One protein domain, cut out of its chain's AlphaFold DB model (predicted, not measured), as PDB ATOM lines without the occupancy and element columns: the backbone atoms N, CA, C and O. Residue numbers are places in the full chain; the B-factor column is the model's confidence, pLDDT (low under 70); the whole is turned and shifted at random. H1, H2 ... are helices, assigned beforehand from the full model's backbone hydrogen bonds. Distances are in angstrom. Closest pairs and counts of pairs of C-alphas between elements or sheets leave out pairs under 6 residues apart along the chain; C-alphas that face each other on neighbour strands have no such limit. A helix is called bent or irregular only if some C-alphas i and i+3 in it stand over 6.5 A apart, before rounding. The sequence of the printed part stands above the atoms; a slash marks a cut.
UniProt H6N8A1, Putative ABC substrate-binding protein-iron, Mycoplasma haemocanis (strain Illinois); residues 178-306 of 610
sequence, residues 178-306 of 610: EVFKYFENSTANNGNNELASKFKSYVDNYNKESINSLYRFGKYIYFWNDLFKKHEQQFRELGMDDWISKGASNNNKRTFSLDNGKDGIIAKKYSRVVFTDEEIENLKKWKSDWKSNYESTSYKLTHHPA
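Overview. This is residues 178 to 306 of the 610 residues of the protein "Putative ABC substrate-binding protein-iron" of Mycoplasma haemocanis (strain Illinois) (UniProt H6N8A1). The helices make a loose ring with no named helix in its middle: the long, kinked H3 takes one side, H1 and H2 cross its first part, H6 packs on H2, and H5 lies on the far side, joined to H4 by a long loop. The unnamed tail, residues 287 to 306, folds back into the space inside the ring. The printed part has 129 residues, with six named helices in the order H1 to H6 and no named strand; the class is all helix. The whole is compact, with a radius of gyration of the C-alphas of 15.8 A, and rounded, spanning 40 by 40 by 28 A.

Arrangement. H3, residues 213 to 238, has a kink of 80 degrees near residue 231; it is irregular, with C-alphas 230 and 233 8.5 A apart, and its line is a rough one. With residues 221 to 225 alone it touches H1, residues 178 to 185, about perpendicular at 75 degrees; the closest C-alphas are those of Phe 180 and Ile 221, 6.0 A apart. The hub is H2, residues 193 to 204, which touches H1, H3 and H6. H2 touches H3 about perpendicular at 77 degrees, closest at the C-alphas of Val 203 and Tyr 215, 5.4 A. H1 and H2 touch at a steep tilt of 57 degrees, the same way, closest at the C-alphas of Val 179 and Ala 196, 5.0 A. H6, residues 277 to 286, touches H2 at a steep tilt of 53 degrees, opposite ways, closest at the C-alphas of Leu 195 and Trp 286, 5.4 A. H5, residues 260 to 274, and H3 are close but not clearly touching, closest at the C-alphas of Ser 213 and Val 274, 7.3 A. H4, residues 240 to 244, touches no helix, and H4 and H5 are apart. Every O i to N i+4 pair is within hydrogen-bond range in H1, H2, H4 and H6; in H3 20 of 22 are, and in H5 9 of 11.

Along the chain. H3 measures 30.9 A from first to last C-alpha, H5 21.2 A, H2 16.0 A, H6 14.3 A, H1 10.6 A and H4 6.1 A. H1 begins at C-alpha 178, (5.739, -12.694, 26.984). H3 begins at C-alpha 213, (-3.306, -2.234, 40.734), and H6 ends at C-alpha 286, (8.310, -12.816, 42.096).

Size, cuts and confidence. The C-alphas of Glu 209 and Ser 249, the two farthest apart, are 45.0 A apart. The printed part has no cut. The link from H4 to H5, 15 residues, is long. Mean pLDDT of the printed part is 74.4; residues 187 to 192, 209 to 210, 244 to 255 and 293 to 306 are under 70.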
ATOM      1  N   GLU A 178       5.593 -11.334  26.461       78.31
ATOM      2  CA  GLU A 178       5.739 -12.694  26.984       78.31
ATOM      3  C   GLU A 178       4.814 -12.978  28.177       78.31
ATOM      4  O   GLU A 178       4.324 -14.100  28.304       78.31
ATOM      5  N   VAL A 179       4.528 -11.983  29.027       83.00
ATOM      6  CA  VAL A 179       3.564 -12.132  30.131       83.00
ATOM      7  C   VAL A 179       2.153 -12.327  29.572       83.00
ATOM      8  O   VAL A 179       1.439 -13.220  30.024       83.00
ATOM      9  N   PHE A 180       1.775 -11.566  28.540       83.19
ATOM     10  CA  PHE A 180       0.481 -11.714  27.863       83.19
ATOM     11  C   PHE A 180       0.313 -13.103  27.242       83.19
ATOM     12  O   PHE A 180      -0.689 -13.773  27.500       83.19
ATOM     13  N   LYS A 181       1.322 -13.575  26.498       83.19
ATOM     14  CA  LYS A 181       1.331 -14.924  25.901       83.19
ATOM     15  C   LYS A 181       1.216 -16.024  26.955       83.19
ATOM     16  O   LYS A 181       0.497 -17.004  26.755       83.19
ATOM     17  N   TYR A 182       1.869 -15.846  28.105       87.88
ATOM     18  CA  TYR A 182       1.748 -16.786  29.216       87.88
ATOM     19  C   TYR A 182       0.326 -16.815  29.799       87.88
ATOM     20  O   TYR A 182      -0.194 -17.895  30.070       87.88
ATOM     21  N   PHE A 183      -0.332 -15.663  29.959       88.50
ATOM     22  CA  PHE A 183      -1.733 -15.607  30.402       88.50
ATOM     23  C   PHE A 183      -2.689 -16.298  29.423       88.50
ATOM     24  O   PHE A 183      -3.687 -16.867  29.859       88.50
ATOM     25  N   GLU A 184      -2.389 -16.268  28.121       85.12
ATOM     26  CA  GLU A 184      -3.207 -16.917  27.095       85.12
ATOM     27  C   GLU A 184      -3.060 -18.446  27.115       85.12
ATOM     28  O   GLU A 184      -4.056 -19.162  27.191       85.12
ATOM     29  N   ASN A 185      -1.822 -18.951  27.055       81.56
ATOM     30  CA  ASN A 185      -1.555 -20.356  26.724       81.56
ATOM     31  C   ASN A 185      -0.573 -21.056  27.684       81.56
ATOM     32  O   ASN A 185      -0.092 -22.143  27.373       81.56
ATOM     33  N   SER A 186      -0.218 -20.445  28.823       78.62
ATOM     34  CA  SER A 186       0.814 -20.932  29.768       78.62
ATOM     35  C   SER A 186       2.158 -21.286  29.110       78.62
ATOM     36  O   SER A 186       2.927 -22.095  29.627       78.62
ATOM     37  N   THR A 187       2.450 -20.693  27.952       62.91
ATOM     38  CA  THR A 187       3.659 -20.941  27.168       62.91
ATOM     39  C   THR A 187       4.401 -19.625  26.980       62.91
ATOM     40  O   THR A 187       3.891 -18.680  26.384       62.91
ATOM     41  N   ALA A 188       5.621 -19.547  27.506       56.84
ATOM     42  CA  ALA A 188       6.547 -18.468  27.194       56.84
ATOM     43  C   ALA A 188       7.978 -19.019  27.100       56.84
ATOM     44  O   ALA A 188       8.368 -19.948  27.812       56.84
ATOM     45  N   ASN A 189       8.748 -18.473  26.160       53.47
ATOM     46  CA  ASN A 189      10.146 -18.827  25.947       53.47
ATOM     47  C   ASN A 189      11.009 -17.776  26.670       53.47
ATOM     48  O   ASN A 189      11.026 -16.629  26.227       53.47
ATOM     49  N   ASN A 190      11.725 -18.184  27.734       55.53
ATOM     50  CA  ASN A 190      12.714 -17.445  28.567       55.53
ATOM     51  C   ASN A 190      12.262 -17.038  29.993       55.53
ATOM     52  O   ASN A 190      11.105 -17.166  30.374       55.53
ATOM     53  N   GLY A 191      13.215 -16.541  30.804       54.62
ATOM     54  CA  GLY A 191      13.122 -16.255  32.251       54.62
ATOM     55  C   GLY A 191      12.056 -15.254  32.742       54.62
ATOM     56  O   GLY A 191      12.060 -14.907  33.918       54.62
ATOM     57  N   ASN A 192      11.123 -14.808  31.892       63.81
ATOM     58  CA  ASN A 192       9.898 -14.112  32.316       63.81
ATOM     59  C   ASN A 192       8.775 -15.080  32.746       63.81
ATOM     60  O   ASN A 192       7.758 -14.629  33.272       63.81
ATOM     61  N   ASN A 193       8.973 -16.396  32.596       72.81
ATOM     62  CA  ASN A 193       8.008 -17.418  33.022       72.81
ATOM     63  C   ASN A 193       7.724 -17.386  34.530       72.81
ATOM     64  O   ASN A 193       6.592 -17.625  34.943       72.81
ATOM     65  N   GLU A 194       8.717 -17.073  35.367       83.69
ATOM     66  CA  GLU A 194       8.517 -17.036  36.821       83.69
ATOM     67  C   GLU A 194       7.625 -15.861  37.239       83.69
ATOM     68  O   GLU A 194       6.646 -16.058  37.957       83.69
ATOM     69  N   LEU A 195       7.902 -14.659  36.719       87.75
ATOM     70  CA  LEU A 195       7.052 -13.489  36.939       87.75
ATOM     71  C   LEU A 195       5.630 -13.752  36.435       87.75
ATOM     72  O   LEU A 195       4.675 -13.551  37.178       87.75
ATOM     73  N   ALA A 196       5.488 -14.216  35.190       88.56
ATOM     74  CA  ALA A 196       4.185 -14.408  34.565       88.56
ATOM     75  C   ALA A 196       3.351 -15.494  35.262       88.56
ATOM     76  O   ALA A 196       2.153 -15.307  35.461       88.56
ATOM     77  N   SER A 197       3.975 -16.597  35.688       89.38
ATOM     78  CA  SER A 197       3.291 -17.677  36.409       89.38
ATOM     79  C   SER A 197       2.835 -17.258  37.804       89.38
ATOM     80  O   SER A 197       1.674 -17.480  38.152       89.38
ATOM     81  N   LYS A 198       3.705 -16.603  38.584       92.25
ATOM     82  CA  LYS A 198       3.351 -16.069  39.907       92.25
ATOM     83  C   LYS A 198       2.282 -14.988  39.796       92.25
ATOM     84  O   LYS A 198       1.337 -14.997  40.578       92.25
ATOM     85  N   PHE A 199       2.385 -14.116  38.794       91.94
ATOM     86  CA  PHE A 199       1.402 -13.068  38.565       91.94
ATOM     87  C   PHE A 199       0.039 -13.633  38.150       91.94
ATOM     88  O   PHE A 199      -0.976 -13.271  38.737       91.94
ATOM     89  N   LYS A 200      -0.003 -14.582  37.209       91.38
ATOM     90  CA  LYS A 200      -1.251 -15.259  36.837       91.38
ATOM     91  C   LYS A 200      -1.886 -15.953  38.045       91.38
ATOM     92  O   LYS A 200      -3.068 -15.770  38.301       91.38
ATOM     93  N   SER A 201      -1.087 -16.676  38.833       91.88
ATOM     94  CA  SER A 201      -1.548 -17.331  40.064       91.88
ATOM     95  C   SER A 201      -2.098 -16.334  41.090       91.88
ATOM     96  O   SER A 201      -3.115 -16.601  41.724       91.88
ATOM     97  N   TYR A 202      -1.465 -15.168  41.235       91.56
ATOM     98  CA  TYR A 202      -1.955 -14.092  42.094       91.56
ATOM     99  C   TYR A 202      -3.339 -13.593  41.668       91.56
ATOM    100  O   TYR A 202      -4.206 -13.396  42.513       91.56
ATOM    101  N   VAL A 203      -3.550 -13.410  40.363       89.00
ATOM    102  CA  VAL A 203      -4.826 -12.941  39.805       89.00
ATOM    103  C   VAL A 203      -5.910 -14.009  39.953       89.00
ATOM    104  O   VAL A 203      -7.018 -13.696  40.375       89.00
ATOM    105  N   ASP A 204      -5.583 -15.269  39.656       88.75
ATOM    106  CA  ASP A 204      -6.526 -16.392  39.717       88.75
ATOM    107  C   ASP A 204      -6.974 -16.708  41.158       88.75
ATOM    108  O   ASP A 204      -8.091 -17.175  41.364       88.75
ATOM    109  N   ASN A 205      -6.125 -16.430  42.154       89.75
ATOM    110  CA  ASN A 205      -6.408 -16.660  43.577       89.75
ATOM    111  C   ASN A 205      -6.712 -15.364  44.352       89.75
ATOM    112  O   ASN A 205      -6.628 -15.346  45.583       89.75
ATOM    113  N   TYR A 206      -7.020 -14.268  43.656       85.50
ATOM    114  CA  TYR A 206      -7.246 -12.979  44.298       85.50
ATOM    115  C   TYR A 206      -8.513 -13.002  45.157       85.50
ATOM    116  O   TYR A 206      -9.611 -13.241  44.659       85.50
ATOM    117  N   ASN A 207      -8.357 -12.733  46.451       81.62
ATOM    118  CA  ASN A 207      -9.433 -12.806  47.441       81.62
ATOM    119  C   ASN A 207      -9.457 -11.604  48.402       81.62
ATOM    120  O   ASN A 207     -10.091 -11.674  49.456       81.62
ATOM    121  N   LYS A 208      -8.734 -10.525  48.077       74.19
ATOM    122  CA  LYS A 208      -8.729  -9.310  48.897       74.19
ATOM    123  C   LYS A 208     -10.060  -8.570  48.744       74.19
ATOM    124  O   LYS A 208     -10.631  -8.540  47.658       74.19
ATOM    125  N   GLU A 209     -10.501  -7.940  49.830       67.62
ATOM    126  CA  GLU A 209     -11.728  -7.132  49.875       67.62
ATOM    127  C   GLU A 209     -11.651  -5.912  48.943       67.62
ATOM    128  O   GLU A 209     -12.622  -5.585  48.270       67.62
ATOM    129  N   SER A 210     -10.480  -5.277  48.842       68.69
ATOM    130  CA  SER A 210     -10.230  -4.171  47.916       68.69
ATOM    131  C   SER A 210      -9.446  -4.631  46.686       68.69
ATOM    132  O   SER A 210      -8.521  -5.438  46.783       68.69
ATOM    133  N   ILE A 211      -9.794  -4.101  45.512       71.50
ATOM    134  CA  ILE A 211      -9.118  -4.362  44.232       71.50
ATOM    135  C   ILE A 211      -7.896  -3.436  44.090       71.50
ATOM    136  O   ILE A 211      -8.063  -2.218  43.991       71.50
ATOM    137  N   ASN A 212      -6.687  -3.996  43.992       73.31
ATOM    138  CA  ASN A 212      -5.435  -3.244  43.812       73.31
ATOM    139  C   ASN A 212      -4.938  -3.190  42.349       73.31
ATOM    140  O   ASN A 212      -5.506  -3.843  41.468       73.31
ATOM    141  N   SER A 213      -3.876  -2.423  42.076       75.62
ATOM    142  CA  SER A 213      -3.306  -2.234  40.734       75.62
ATOM    143  C   SER A 213      -2.857  -3.549  40.094       75.62
ATOM    144  O   SER A 213      -3.153  -3.784  38.920       75.62
ATOM    145  N   LEU A 214      -2.190  -4.440  40.838       79.25
ATOM    146  CA  LEU A 214      -1.724  -5.725  40.294       79.25
ATOM    147  C   LEU A 214      -2.874  -6.571  39.735       79.25
ATOM    148  O   LEU A 214      -2.802  -7.033  38.595       79.25
ATOM    149  N   TYR A 215      -3.956  -6.745  40.496       79.44
ATOM    150  CA  TYR A 215      -5.111  -7.506  40.020       79.44
ATOM    151  C   TYR A 215      -5.750  -6.874  38.778       79.44
ATOM    152  O   TYR A 215      -6.057  -7.578  37.811       79.44
ATOM    153  N   ARG A 216      -5.881  -5.540  38.761       76.06
ATOM    154  CA  ARG A 216      -6.429  -4.785  37.621       76.06
ATOM    155  C   ARG A 216      -5.614  -5.020  36.348       76.06
ATOM    156  O   ARG A 216      -6.200  -5.306  35.305       76.06
ATOM    157  N   PHE A 217      -4.280  -5.002  36.429       78.00
ATOM    158  CA  PHE A 217      -3.423  -5.343  35.286       78.00
ATOM    159  C   PHE A 217      -3.596  -6.796  34.827       78.00
ATOM    160  O   PHE A 217      -3.577  -7.064  33.629       78.00
ATOM    161  N   GLY A 218      -3.816  -7.736  35.746       80.44
ATOM    162  CA  GLY A 218      -4.124  -9.123  35.399       80.44
ATOM    163  C   GLY A 218      -5.412  -9.264  34.587       80.44
ATOM    164  O   GLY A 218      -5.428  -9.900  33.533       80.44
ATOM    165  N   LYS A 219      -6.494  -8.620  35.042       78.75
ATOM    166  CA  LYS A 219      -7.779  -8.580  34.321       78.75
ATOM    167  C   LYS A 219      -7.655  -7.876  32.970       78.75
ATOM    168  O   LYS A 219      -8.251  -8.327  31.994       78.75
ATOM    169  N   TYR A 220      -6.821  -6.843  32.892       76.44
ATOM    170  CA  TYR A 220      -6.495  -6.159  31.644       76.44
ATOM    171  C   TYR A 220      -5.828  -7.079  30.614       76.44
ATOM    172  O   TYR A 220      -6.197  -7.065  29.439       76.44
ATOM    173  N   ILE A 221      -4.888  -7.920  31.053       80.19
ATOM    174  CA  ILE A 221      -4.240  -8.913  30.189       80.19
ATOM    175  C   ILE A 221      -5.270  -9.910  29.644       80.19
ATOM    176  O   ILE A 221      -5.295 -10.174  28.441       80.19
ATOM    177  N   TYR A 222      -6.153 -10.427  30.505       81.44
ATOM    178  CA  TYR A 222      -7.219 -11.339  30.084       81.44
ATOM    179  C   TYR A 222      -8.145 -10.713  29.042       81.44
ATOM    180  O   TYR A 222      -8.446 -11.349  28.031       81.44
ATOM    181  N   PHE A 223      -8.556  -9.465  29.269       79.25
ATOM    182  CA  PHE A 223      -9.390  -8.715  28.340       79.25
ATOM    183  C   PHE A 223      -8.754  -8.629  26.943       79.25
ATOM    184  O   PHE A 223      -9.394  -8.968  25.948       79.25
ATOM    185  N   TRP A 224      -7.487  -8.220  26.860       78.56
ATOM    186  CA  TRP A 224      -6.800  -8.068  25.578       78.56
ATOM    187  C   TRP A 224      -6.603  -9.392  24.852       78.56
ATOM    188  O   TRP A 224      -6.864  -9.463  23.650       78.56
ATOM    189  N   ASN A 225      -6.193 -10.438  25.570       83.75
ATOM    190  CA  ASN A 225      -6.040 -11.769  24.988       83.75
ATOM    191  C   ASN A 225      -7.366 -12.263  24.382       83.75
ATOM    192  O   ASN A 225      -7.385 -12.758  23.256       83.75
ATOM    193  N   ASP A 226      -8.486 -12.077  25.085       83.81
ATOM    194  CA  ASP A 226      -9.815 -12.436  24.579       83.81
ATOM    195  C   ASP A 226     -10.226 -11.588  23.364       83.81
ATOM    196  O   ASP A 226     -10.682 -12.127  22.349       83.81
ATOM    197  N   LEU A 227     -10.014 -10.270  23.434       82.06
ATOM    198  CA  LEU A 227     -10.356  -9.332  22.369       82.06
ATOM    199  C   LEU A 227      -9.591  -9.651  21.074       82.06
ATOM    200  O   LEU A 227     -10.215  -9.803  20.021       82.06
ATOM    201  N   PHE A 228      -8.264  -9.801  21.141       83.19
ATOM    202  CA  PHE A 228      -7.438 -10.143  19.977       83.19
ATOM    203  C   PHE A 228      -7.822 -11.495  19.388       83.19
ATOM    204  O   PHE A 228      -8.002 -11.603  18.176       83.19
ATOM    205  N   LYS A 229      -8.026 -12.508  20.234       86.88
ATOM    206  CA  LYS A 229      -8.414 -13.848  19.788       86.88
ATOM    207  C   LYS A 229      -9.761 -13.851  19.064       86.88
ATOM    208  O   LYS A 229      -9.917 -14.523  18.047       86.88
ATOM    209  N   LYS A 230     -10.748 -13.098  19.561       88.31
ATOM    210  CA  LYS A 230     -12.107 -13.052  18.989       88.31
ATOM    211  C   LYS A 230     -12.232 -12.200  17.724       88.31
ATOM    212  O   LYS A 230     -13.217 -12.386  17.005       88.31
ATOM    213  N   HIS A 231     -11.303 -11.272  17.488       89.38
ATOM    214  CA  HIS A 231     -11.392 -10.247  16.436       89.38
ATOM    215  C   HIS A 231     -10.121 -10.134  15.575       89.38
ATOM    216  O   HIS A 231      -9.897  -9.125  14.907       89.38
ATOM    217  N   GLU A 232      -9.291 -11.176  15.564       88.88
ATOM    218  CA  GLU A 232      -7.983 -11.202  14.901       88.88
ATOM    219  C   GLU A 232      -8.059 -10.792  13.418       88.88
ATOM    220  O   GLU A 232      -7.252  -9.998  12.934       88.88
ATOM    221  N   GLN A 233      -9.057 -11.300  12.682       91.00
ATOM    222  CA  GLN A 233      -9.255 -10.945  11.276       91.00
ATOM    223  C   GLN A 233      -9.593  -9.458  11.112       91.00
ATOM    224  O   GLN A 233      -8.947  -8.776  10.317       91.00
ATOM    225  N   GLN A 234     -10.562  -8.949  11.872       93.88
ATOM    226  CA  GLN A 234     -10.966  -7.545  11.816       93.88
ATOM    227  C   GLN A 234      -9.796  -6.612  12.141       93.88
ATOM    228  O   GLN A 234      -9.570  -5.631  11.437       93.88
ATOM    229  N   PHE A 235      -9.011  -6.931  13.170       90.69
ATOM    230  CA  PHE A 235      -7.853  -6.126  13.551       90.69
ATOM    231  C   PHE A 235      -6.738  -6.150  12.505       90.69
ATOM    232  O   PHE A 235      -6.153  -5.099  12.231       90.69
ATOM    233  N   ARG A 236      -6.499  -7.292  11.848       89.31
ATOM    234  CA  ARG A 236      -5.607  -7.353  10.680       89.31
ATOM    235  C   ARG A 236      -6.098  -6.463   9.542       89.31
ATOM    236  O   ARG A 236      -5.311  -5.710   8.974       89.31
ATOM    237  N   GLU A 237      -7.391  -6.509   9.222       91.12
ATOM    238  CA  GLU A 237      -7.983  -5.693   8.154       91.12
ATOM    239  C   GLU A 237      -7.884  -4.188   8.438       91.12
ATOM    240  O   GLU A 237      -7.606  -3.407   7.519       91.12
ATOM    241  N   LEU A 238      -8.067  -3.791   9.699       91.06
ATOM    242  CA  LEU A 238      -7.929  -2.415  10.181       91.06
ATOM    243  C   LEU A 238      -6.469  -1.939  10.243       91.06
ATOM    244  O   LEU A 238      -6.224  -0.735  10.290       91.06
ATOM    245  N   GLY A 239      -5.499  -2.857  10.217       87.31
ATOM    246  CA  GLY A 239      -4.089  -2.533  10.427       87.31
ATOM    247  C   GLY A 239      -3.797  -2.126  11.872       87.31
ATOM    248  O   GLY A 239      -2.988  -1.231  12.099       87.31
ATOM    249  N   MET A 240      -4.471  -2.758  12.841       83.88
ATOM    250  CA  MET A 240      -4.317  -2.495  14.278       83.88
ATOM    251  C   MET A 240      -2.848  -2.553  14.723       83.88
ATOM    252  O   MET A 240      -2.412  -1.708  15.499       83.88
ATOM    253  N   ASP A 241      -2.058  -3.474  14.167       76.88
ATOM    254  CA  ASP A 241      -0.631  -3.609  14.481       76.88
ATOM    255  C   ASP A 241       0.158  -2.326  14.196       76.88
ATOM    256  O   ASP A 241       1.032  -1.962  14.968       76.88
ATOM    257  N   ASP A 242      -0.167  -1.575  13.141       75.12
ATOM    258  CA  ASP A 242       0.536  -0.319  12.845       75.12
ATOM    259  C   ASP A 242       0.271   0.764  13.908       75.12
ATOM    260  O   ASP A 242       1.045   1.717  14.028       75.12
ATOM    261  N   TRP A 243      -0.819   0.621  14.665       76.44
ATOM    262  CA  TRP A 243      -1.221   1.523  15.743       76.44
ATOM    263  C   TRP A 243      -0.761   1.038  17.122       76.44
ATOM    264  O   TRP A 243      -0.399   1.878  17.949       76.44
ATOM    265  N   ILE A 244      -0.729  -0.281  17.346       67.75
ATOM    266  CA  ILE A 244      -0.325  -0.910  18.614       67.75
ATOM    267  C   ILE A 244       1.182  -1.172  18.681       67.75
ATOM    268  O   ILE A 244       1.754  -1.000  19.749       67.75
ATOM    269  N   SER A 245       1.856  -1.547  17.585       56.97
ATOM    270  CA  SER A 245       3.325  -1.593  17.517       56.97
ATOM    271  C   SER A 245       3.907  -1.900  16.123       56.97
ATOM    272  O   SER A 245       3.603  -2.938  15.552       56.97
ATOM    273  N   LYS A 246       4.884  -1.101  15.641       45.91
ATOM    274  CA  LYS A 246       5.977  -1.544  14.731       45.91
ATOM    275  C   LYS A 246       7.236  -0.679  14.884       45.91
ATOM    276  O   LYS A 246       7.546   0.164  14.052       45.91
ATOM    277  N   GLY A 247       8.006  -0.929  15.939       40.50
ATOM    278  CA  GLY A 247       9.428  -0.574  15.998       40.50
ATOM    279  C   GLY A 247      10.305  -1.735  15.530       40.50
ATOM    280  O   GLY A 247      11.235  -2.117  16.239       40.50
ATOM    281  N   ALA A 248       9.993  -2.353  14.387       37.00
ATOM    282  CA  ALA A 248      10.925  -3.290  13.771       37.00
ATOM    283  C   ALA A 248      12.159  -2.490  13.324       37.00
ATOM    284  O   ALA A 248      12.072  -1.621  12.465       37.00
ATOM    285  N   SER A 249      13.304  -2.794  13.934       39.31
ATOM    286  CA  SER A 249      14.629  -2.201  13.700       39.31
ATOM    287  C   SER A 249      14.880  -0.786  14.276       39.31
ATOM    288  O   SER A 249      14.644   0.264  13.695       39.31
ATOM    289  N   ASN A 250      15.500  -0.820  15.454       42.56
ATOM    290  CA  ASN A 250      16.641  -0.010  15.879       42.56
ATOM    291  C   ASN A 250      16.532   1.361  16.556       42.56
ATOM    292  O   ASN A 250      17.485   1.605  17.280       42.56
ATOM    293  N   ASN A 251      15.490   2.206  16.500       42.16
ATOM    294  CA  ASN A 251      15.605   3.500  17.232       42.16
ATOM    295  C   ASN A 251      14.345   4.146  17.837       42.16
ATOM    296  O   ASN A 251      14.494   5.107  18.589       42.16
ATOM    297  N   ASN A 252      13.134   3.611  17.644       47.62
ATOM    298  CA  ASN A 252      11.911   4.276  18.129       47.62
ATOM    299  C   ASN A 252      11.318   3.699  19.435       47.62
ATOM    300  O   ASN A 252      10.107   3.536  19.574       47.62
ATOM    301  N   LYS A 253      12.188   3.369  20.398       54.12
ATOM    302  CA  LYS A 253      11.853   2.735  21.697       54.12
ATOM    303  C   LYS A 253      11.396   3.724  22.791       54.12
ATOM    304  O   LYS A 253      11.383   3.377  23.965       54.12
ATOM    305  N   ARG A 254      11.102   4.975  22.426       65.50
ATOM    306  CA  ARG A 254      10.939   6.096  23.367       65.50
ATOM    307  C   ARG A 254       9.476   6.289  23.772       65.50
ATOM    308  O   ARG A 254       8.604   6.377  22.897       65.50
ATOM    309  N   THR A 255       9.233   6.341  25.084       65.56
ATOM    310  CA  THR A 255       7.895   6.192  25.690       65.56
ATOM    311  C   THR A 255       7.459   7.425  26.485       65.56
ATOM    312  O   THR A 255       6.311   7.814  26.440       65.56
ATOM    313  N   PHE A 256       8.350   8.103  27.181       73.56
ATOM    314  CA  PHE A 256       8.039   9.297  27.974       73.56
ATOM    315  C   PHE A 256       8.720  10.534  27.418       73.56
ATOM    316  O   PHE A 256       8.302  11.665  27.657       73.56
ATOM    317  N   SER A 257       9.820  10.339  26.703       77.62
ATOM    318  CA  SER A 257      10.640  11.421  26.210       77.62
ATOM    319  C   SER A 257      11.407  10.986  24.976       77.62
ATOM    320  O   SER A 257      12.021   9.924  24.935       77.62
ATOM    321  N   LEU A 258      11.466  11.878  23.989       79.94
ATOM    322  CA  LEU A 258      12.376  11.725  22.859       79.94
ATOM    323  C   LEU A 258      13.859  11.903  23.251       79.94
ATOM    324  O   LEU A 258      14.738  11.617  22.454       79.94
ATOM    325  N   ASP A 259      14.155  12.329  24.475       79.56
ATOM    326  CA  ASP A 259      15.489  12.370  25.077       79.56
ATOM    327  C   ASP A 259      15.688  11.171  26.023       79.56
ATOM    328  O   ASP A 259      15.003  11.072  27.047       79.56
ATOM    329  N   ASN A 260      16.653  10.301  25.690       74.06
ATOM    330  CA  ASN A 260      16.992   9.084  26.439       74.06
ATOM    331  C   ASN A 260      17.315   9.350  27.918       74.06
ATOM    332  O   ASN A 260      16.983   8.531  28.772       74.06
ATOM    333  N   GLY A 261      17.977  10.470  28.225       78.56
ATOM    334  CA  GLY A 261      18.351  10.801  29.598       78.56
ATOM    335  C   GLY A 261      17.129  11.091  30.465       78.56
ATOM    336  O   GLY A 261      17.110  10.741  31.642       78.56
ATOM    337  N   LYS A 262      16.084  11.681  29.874       84.12
ATOM    338  CA  LYS A 262      14.836  12.009  30.580       84.12
ATOM    339  C   LYS A 262      13.866  10.832  30.620       84.12
ATOM    340  O   LYS A 262      13.188  10.647  31.623       84.12
ATOM    341  N   ASP A 263      13.837  10.024  29.561       79.81
ATOM    342  CA  ASP A 263      12.919   8.888  29.407       79.81
ATOM    343  C   ASP A 263      13.017   7.912  30.590       79.81
ATOM    344  O   ASP A 263      12.025   7.645  31.263       79.81
ATOM    345  N   GLY A 264      14.238   7.485  30.934       77.06
ATOM    346  CA  GLY A 264      14.468   6.567  32.053       77.06
ATOM    347  C   GLY A 264      14.215   7.171  33.443       77.06
ATOM    348  O   GLY A 264      13.943   6.432  34.387       77.06
ATOM    349  N   ILE A 265      14.303   8.496  33.597       81.31
ATOM    350  CA  ILE A 265      13.975   9.174  34.864       81.31
ATOM    351  C   ILE A 265      12.459   9.200  35.052       81.31
ATOM    352  O   ILE A 265      11.964   8.841  36.122       81.31
ATOM    353  N   ILE A 266      11.724   9.585  34.005       80.44
ATOM    354  CA  ILE A 266      10.263   9.661  34.040       80.44
ATOM    355  C   ILE A 266       9.669   8.261  34.215       80.44
ATOM    356  O   ILE A 266       8.795   8.092  35.054       80.44
ATOM    357  N   ALA A 267      10.213   7.246  33.540       77.81
ATOM    358  CA  ALA A 267       9.820   5.850  33.725       77.81
ATOM    359  C   ALA A 267       9.847   5.384  35.191       77.81
ATOM    360  O   ALA A 267       8.902   4.759  35.672       77.81
ATOM    361  N   LYS A 268      10.914   5.724  35.926       77.94
ATOM    362  CA  LYS A 268      11.048   5.381  37.351       77.94
ATOM    363  C   LYS A 268      10.033   6.113  38.217       77.94
ATOM    364  O   LYS A 268       9.444   5.505  39.105       77.94
ATOM    365  N   LYS A 269       9.842   7.416  37.974       78.62
ATOM    366  CA  LYS A 269       8.819   8.212  38.669       78.62
ATOM    367  C   LYS A 269       7.439   7.617  38.431       78.62
ATOM    368  O   LYS A 269       6.708   7.356  39.375       78.62
ATOM    369  N   TYR A 270       7.145   7.314  37.177       76.75
ATOM    370  CA  TYR A 270       5.905   6.701  36.761       76.75
ATOM    371  C   TYR A 270       5.651   5.367  37.483       76.75
ATOM    372  O   TYR A 270       4.622   5.222  38.131       76.75
ATOM    373  N   SER A 271       6.608   4.425  37.483       74.25
ATOM    374  CA  SER A 271       6.431   3.126  38.161       74.25
ATOM    375  C   SER A 271       6.160   3.243  39.666       74.25
ATOM    376  O   SER A 271       5.484   2.374  40.211       74.25
ATOM    377  N   ARG A 272       6.687   4.276  40.336       75.12
ATOM    378  CA  ARG A 272       6.433   4.538  41.764       75.12
ATOM    379  C   ARG A 272       5.033   5.084  42.033       75.12
ATOM    380  O   ARG A 272       4.507   4.863  43.109       75.12
ATOM    381  N   VAL A 273       4.448   5.796  41.072       74.50
ATOM    382  CA  VAL A 273       3.090   6.347  41.195       74.50
ATOM    383  C   VAL A 273       2.027   5.271  40.926       74.50
ATOM    384  O   VAL A 273       0.965   5.292  41.537       74.50
ATOM    385  N   VAL A 274       2.315   4.311  40.037       72.44
ATOM    386  CA  VAL A 274       1.375   3.247  39.614       72.44
ATOM    387  C   VAL A 274       1.093   2.216  40.710       72.44
ATOM    388  O   VAL A 274      -0.025   1.705  40.822       72.44
ATOM    389  N   PHE A 275       2.134   1.843  41.450       75.44
ATOM    390  CA  PHE A 275       2.124   0.715  42.375       75.44
ATOM    391  C   PHE A 275       2.374   1.183  43.797       75.44
ATOM    392  O   PHE A 275       3.219   2.044  44.028       75.44
ATOM    393  N   THR A 276       1.696   0.559  44.755       77.19
ATOM    394  CA  THR A 276       2.048   0.728  46.166       77.19
ATOM    395  C   THR A 276       3.383   0.051  46.477       77.19
ATOM    396  O   THR A 276       3.826  -0.854  45.763       77.19
ATOM    397  N   ASP A 277       4.005   0.427  47.594       82.38
ATOM    398  CA  ASP A 277       5.228  -0.232  48.060       82.38
ATOM    399  C   ASP A 277       5.027  -1.747  48.263       82.38
ATOM    400  O   ASP A 277       5.886  -2.537  47.867       82.38
ATOM    401  N   GLU A 278       3.863  -2.175  48.778       84.44
ATOM    402  CA  GLU A 278       3.507  -3.598  48.923       84.44
ATOM    403  C   GLU A 278       3.483  -4.316  47.561       84.44
ATOM    404  O   GLU A 278       3.978  -5.437  47.414       84.44
ATOM    405  N   GLU A 279       2.911  -3.680  46.537       85.19
ATOM    406  CA  GLU A 279       2.836  -4.242  45.188       85.19
ATOM    407  C   GLU A 279       4.218  -4.343  44.538       85.19
ATOM    408  O   GLU A 279       4.549  -5.378  43.953       85.19
ATOM    409  N   ILE A 280       5.056  -3.316  44.702       83.88
ATOM    410  CA  ILE A 280       6.450  -3.324  44.242       83.88
ATOM    411  C   ILE A 280       7.239  -4.435  44.947       83.88
ATOM    412  O   ILE A 280       8.021  -5.142  44.304       83.88
ATOM    413  N   GLU A 281       7.043  -4.633  46.251       87.69
ATOM    414  CA  GLU A 281       7.655  -5.742  46.983       87.69
ATOM    415  C   GLU A 281       7.199  -7.107  46.468       87.69
ATOM    416  O   GLU A 281       8.026  -8.007  46.320       87.69
ATOM    417  N   ASN A 282       5.908  -7.282  46.172       89.25
ATOM    418  CA  ASN A 282       5.390  -8.529  45.604       89.25
ATOM    419  C   ASN A 282       6.027  -8.832  44.245       89.25
ATOM    420  O   ASN A 282       6.516  -9.943  44.030       89.25
ATOM    421  N   LEU A 283       6.123  -7.832  43.370       89.00
ATOM    422  CA  LEU A 283       6.800  -7.959  42.080       89.00
ATOM    423  C   LEU A 283       8.278  -8.345  42.247       89.00
ATOM    424  O   LEU A 283       8.752  -9.263  41.574       89.00
ATOM    425  N   LYS A 284       8.984  -7.732  43.207       88.31
ATOM    426  CA  LYS A 284      10.376  -8.078  43.550       88.31
ATOM    427  C   LYS A 284      10.516  -9.473  44.177       88.31
ATOM    428  O   LYS A 284      11.510 -10.150  43.943       88.31
ATOM    429  N   LYS A 285       9.530  -9.957  44.938       89.81
ATOM    430  CA  LYS A 285       9.497 -11.350  45.437       89.81
ATOM    431  C   LYS A 285       9.278 -12.352  44.301       89.81
ATOM    432  O   LYS A 285       9.748 -13.489  44.371       89.81
ATOM    433  N   TRP A 286       8.536 -11.965  43.264       89.88
ATOM    434  CA  TRP A 286       8.310 -12.816  42.096       89.88
ATOM    435  C   TRP A 286       9.515 -12.852  41.162       89.88
ATOM    436  O   TRP A 286       9.787 -13.902  40.587       89.88
ATOM    437  N   LYS A 287      10.239 -11.736  41.056       86.69
ATOM    438  CA  LYS A 287      11.482 -11.599  40.299       86.69
ATOM    439  C   LYS A 287      12.362 -10.533  40.968       86.69
ATOM    440  O   LYS A 287      12.019  -9.359  40.948       86.69
ATOM    441  N   SER A 288      13.486 -10.925  41.573       81.38
ATOM    442  CA  SER A 288      14.294 -10.049  42.449       81.38
ATOM    443  C   SER A 288      14.860  -8.805  41.762       81.38
ATOM    444  O   SER A 288      15.008  -7.762  42.395       81.38
ATOM    445  N   ASP A 289      15.128  -8.893  40.462       79.06
ATOM    446  CA  ASP A 289      15.557  -7.795  39.603       79.06
ATOM    447  C   ASP A 289      14.391  -7.155  38.832       79.06
ATOM    448  O   ASP A 289      14.621  -6.496  37.813       79.06
ATOM    449  N   TRP A 290      13.143  -7.351  39.290       81.31
ATOM    450  CA  TRP A 290      11.973  -6.809  38.614       81.31
ATOM    451  C   TRP A 290      12.112  -5.304  38.434       81.31
ATOM    452  O   TRP A 290      12.388  -4.535  39.358       81.31
ATOM    453  N   LYS A 291      11.882  -4.925  37.190       74.62
ATOM    454  CA  LYS A 291      11.773  -3.571  36.698       74.62
ATOM    455  C   LYS A 291      10.492  -3.547  35.891       74.62
ATOM    456  O   LYS A 291      10.214  -4.514  35.172       74.62
ATOM    457  N   SER A 292       9.741  -2.453  35.993       72.12
ATOM    458  CA  SER A 292       8.684  -2.179  35.021       72.12
ATOM    459  C   SER A 292       9.266  -2.328  33.615       72.12
ATOM    460  O   SER A 292      10.476  -2.122  33.433       72.12
ATOM    461  N   ASN A 293       8.447  -2.700  32.621       68.62
ATOM    462  CA  ASN A 293       8.961  -2.831  31.254       68.62
ATOM    463  C   ASN A 293       9.751  -1.555  30.900       68.62
ATOM    464  O   ASN A 293      10.901  -1.694  30.504       68.62
ATOM    465  N   TYR A 294       9.231  -0.370  31.279       63.88
ATOM    466  CA  TYR A 294       9.813   0.992  31.227       63.88
ATOM    467  C   TYR A 294      11.141   1.286  31.923       63.88
ATOM    468  O   TYR A 294      11.732   2.342  31.681       63.88
ATOM    469  N   GLU A 295      11.665   0.381  32.733       66.94
ATOM    470  CA  GLU A 295      12.996   0.518  33.324       66.94
ATOM    471  C   GLU A 295      14.022  -0.469  32.735       66.94
ATOM    472  O   GLU A 295      15.219  -0.383  33.036       66.94
ATOM    473  N   SER A 296      13.588  -1.415  31.896       59.53
ATOM    474  CA  SER A 296      14.426  -2.501  31.381       59.53
ATOM    475  C   SER A 296      15.143  -2.119  30.078       59.53
ATOM    476  O   SER A 296      14.535  -1.990  29.034       59.53
ATOM    477  N   THR A 297      16.473  -1.977  30.066       47.28
ATOM    478  CA  THR A 297      17.248  -1.523  28.879       47.28
ATOM    479  C   THR A 297      17.143  -2.425  27.631       47.28
ATOM    480  O   THR A 297      17.593  -2.040  26.549       47.28
ATOM    481  N   SER A 298      16.532  -3.607  27.747       45.75
ATOM    482  CA  SER A 298      16.342  -4.613  26.698       45.75
ATOM    483  C   SER A 298      14.892  -4.682  26.197       45.75
ATOM    484  O   SER A 298      14.279  -5.746  26.181       45.75
ATOM    485  N   TYR A 299      14.329  -3.552  25.777       45.53
ATOM    486  CA  TYR A 299      12.978  -3.494  25.213       45.53
ATOM    487  C   TYR A 299      12.855  -4.208  23.872       45.53
ATOM    488  O   TYR A 299      13.657  -3.946  22.958       45.53
ATOM    489  N   LYS A 300      11.783  -4.998  23.718       42.38
ATOM    490  CA  LYS A 300      11.280  -5.425  22.407       42.38
ATOM    491  C   LYS A 300      10.035  -4.665  21.952       42.38
ATOM    492  O   LYS A 300      10.004  -4.340  20.774       42.38
ATOM    493  N   LEU A 301       9.095  -4.291  22.823       42.38
ATOM    494  CA  LEU A 301       7.888  -3.527  22.462       42.38
ATOM    495  C   LEU A 301       7.361  -2.776  23.701       42.38
ATOM    496  O   LEU A 301       7.054  -3.427  24.696       42.38
ATOM    497  N   THR A 302       7.300  -1.441  23.653       37.66
ATOM    498  CA  THR A 302       6.647  -0.588  24.669       37.66
ATOM    499  C   THR A 302       6.161   0.730  24.059       37.66
ATOM    500  O   THR A 302       6.886   1.399  23.310       37.66
ATOM    501  N   HIS A 303       4.952   1.143  24.418       42.00
ATOM    502  CA  HIS A 303       4.370   2.464  24.209       42.00
ATOM    503  C   HIS A 303       3.754   3.012  25.513       42.00
ATOM    504  O   HIS A 303       3.453   2.269  26.435       42.00
ATOM    505  N   HIS A 304       3.716   4.347  25.569       37.31
ATOM    506  CA  HIS A 304       3.015   5.318  26.431       37.31
ATOM    507  C   HIS A 304       2.113   4.805  27.581       37.31
ATOM    508  O   HIS A 304       1.129   4.118  27.298       37.31
ATOM    509  N   PRO A 305       2.401   5.150  28.860       37.44
ATOM    510  CA  PRO A 305       1.662   4.600  29.986       37.44
ATOM    511  C   PRO A 305       0.606   5.445  30.693       37.44
ATOM    512  O   PRO A 305       0.800   6.517  31.237       37.44
ATOM    513  N   ALA A 306      -0.547   4.839  30.833       40.34
ATOM    514  CA  ALA A 306      -1.782   5.545  30.988       40.34
ATOM    515  C   ALA A 306      -2.409   5.422  32.385       40.34
ATOM    516  O   ALA A 306      -2.938   4.327  32.573       40.34
TER     517      ALA A 306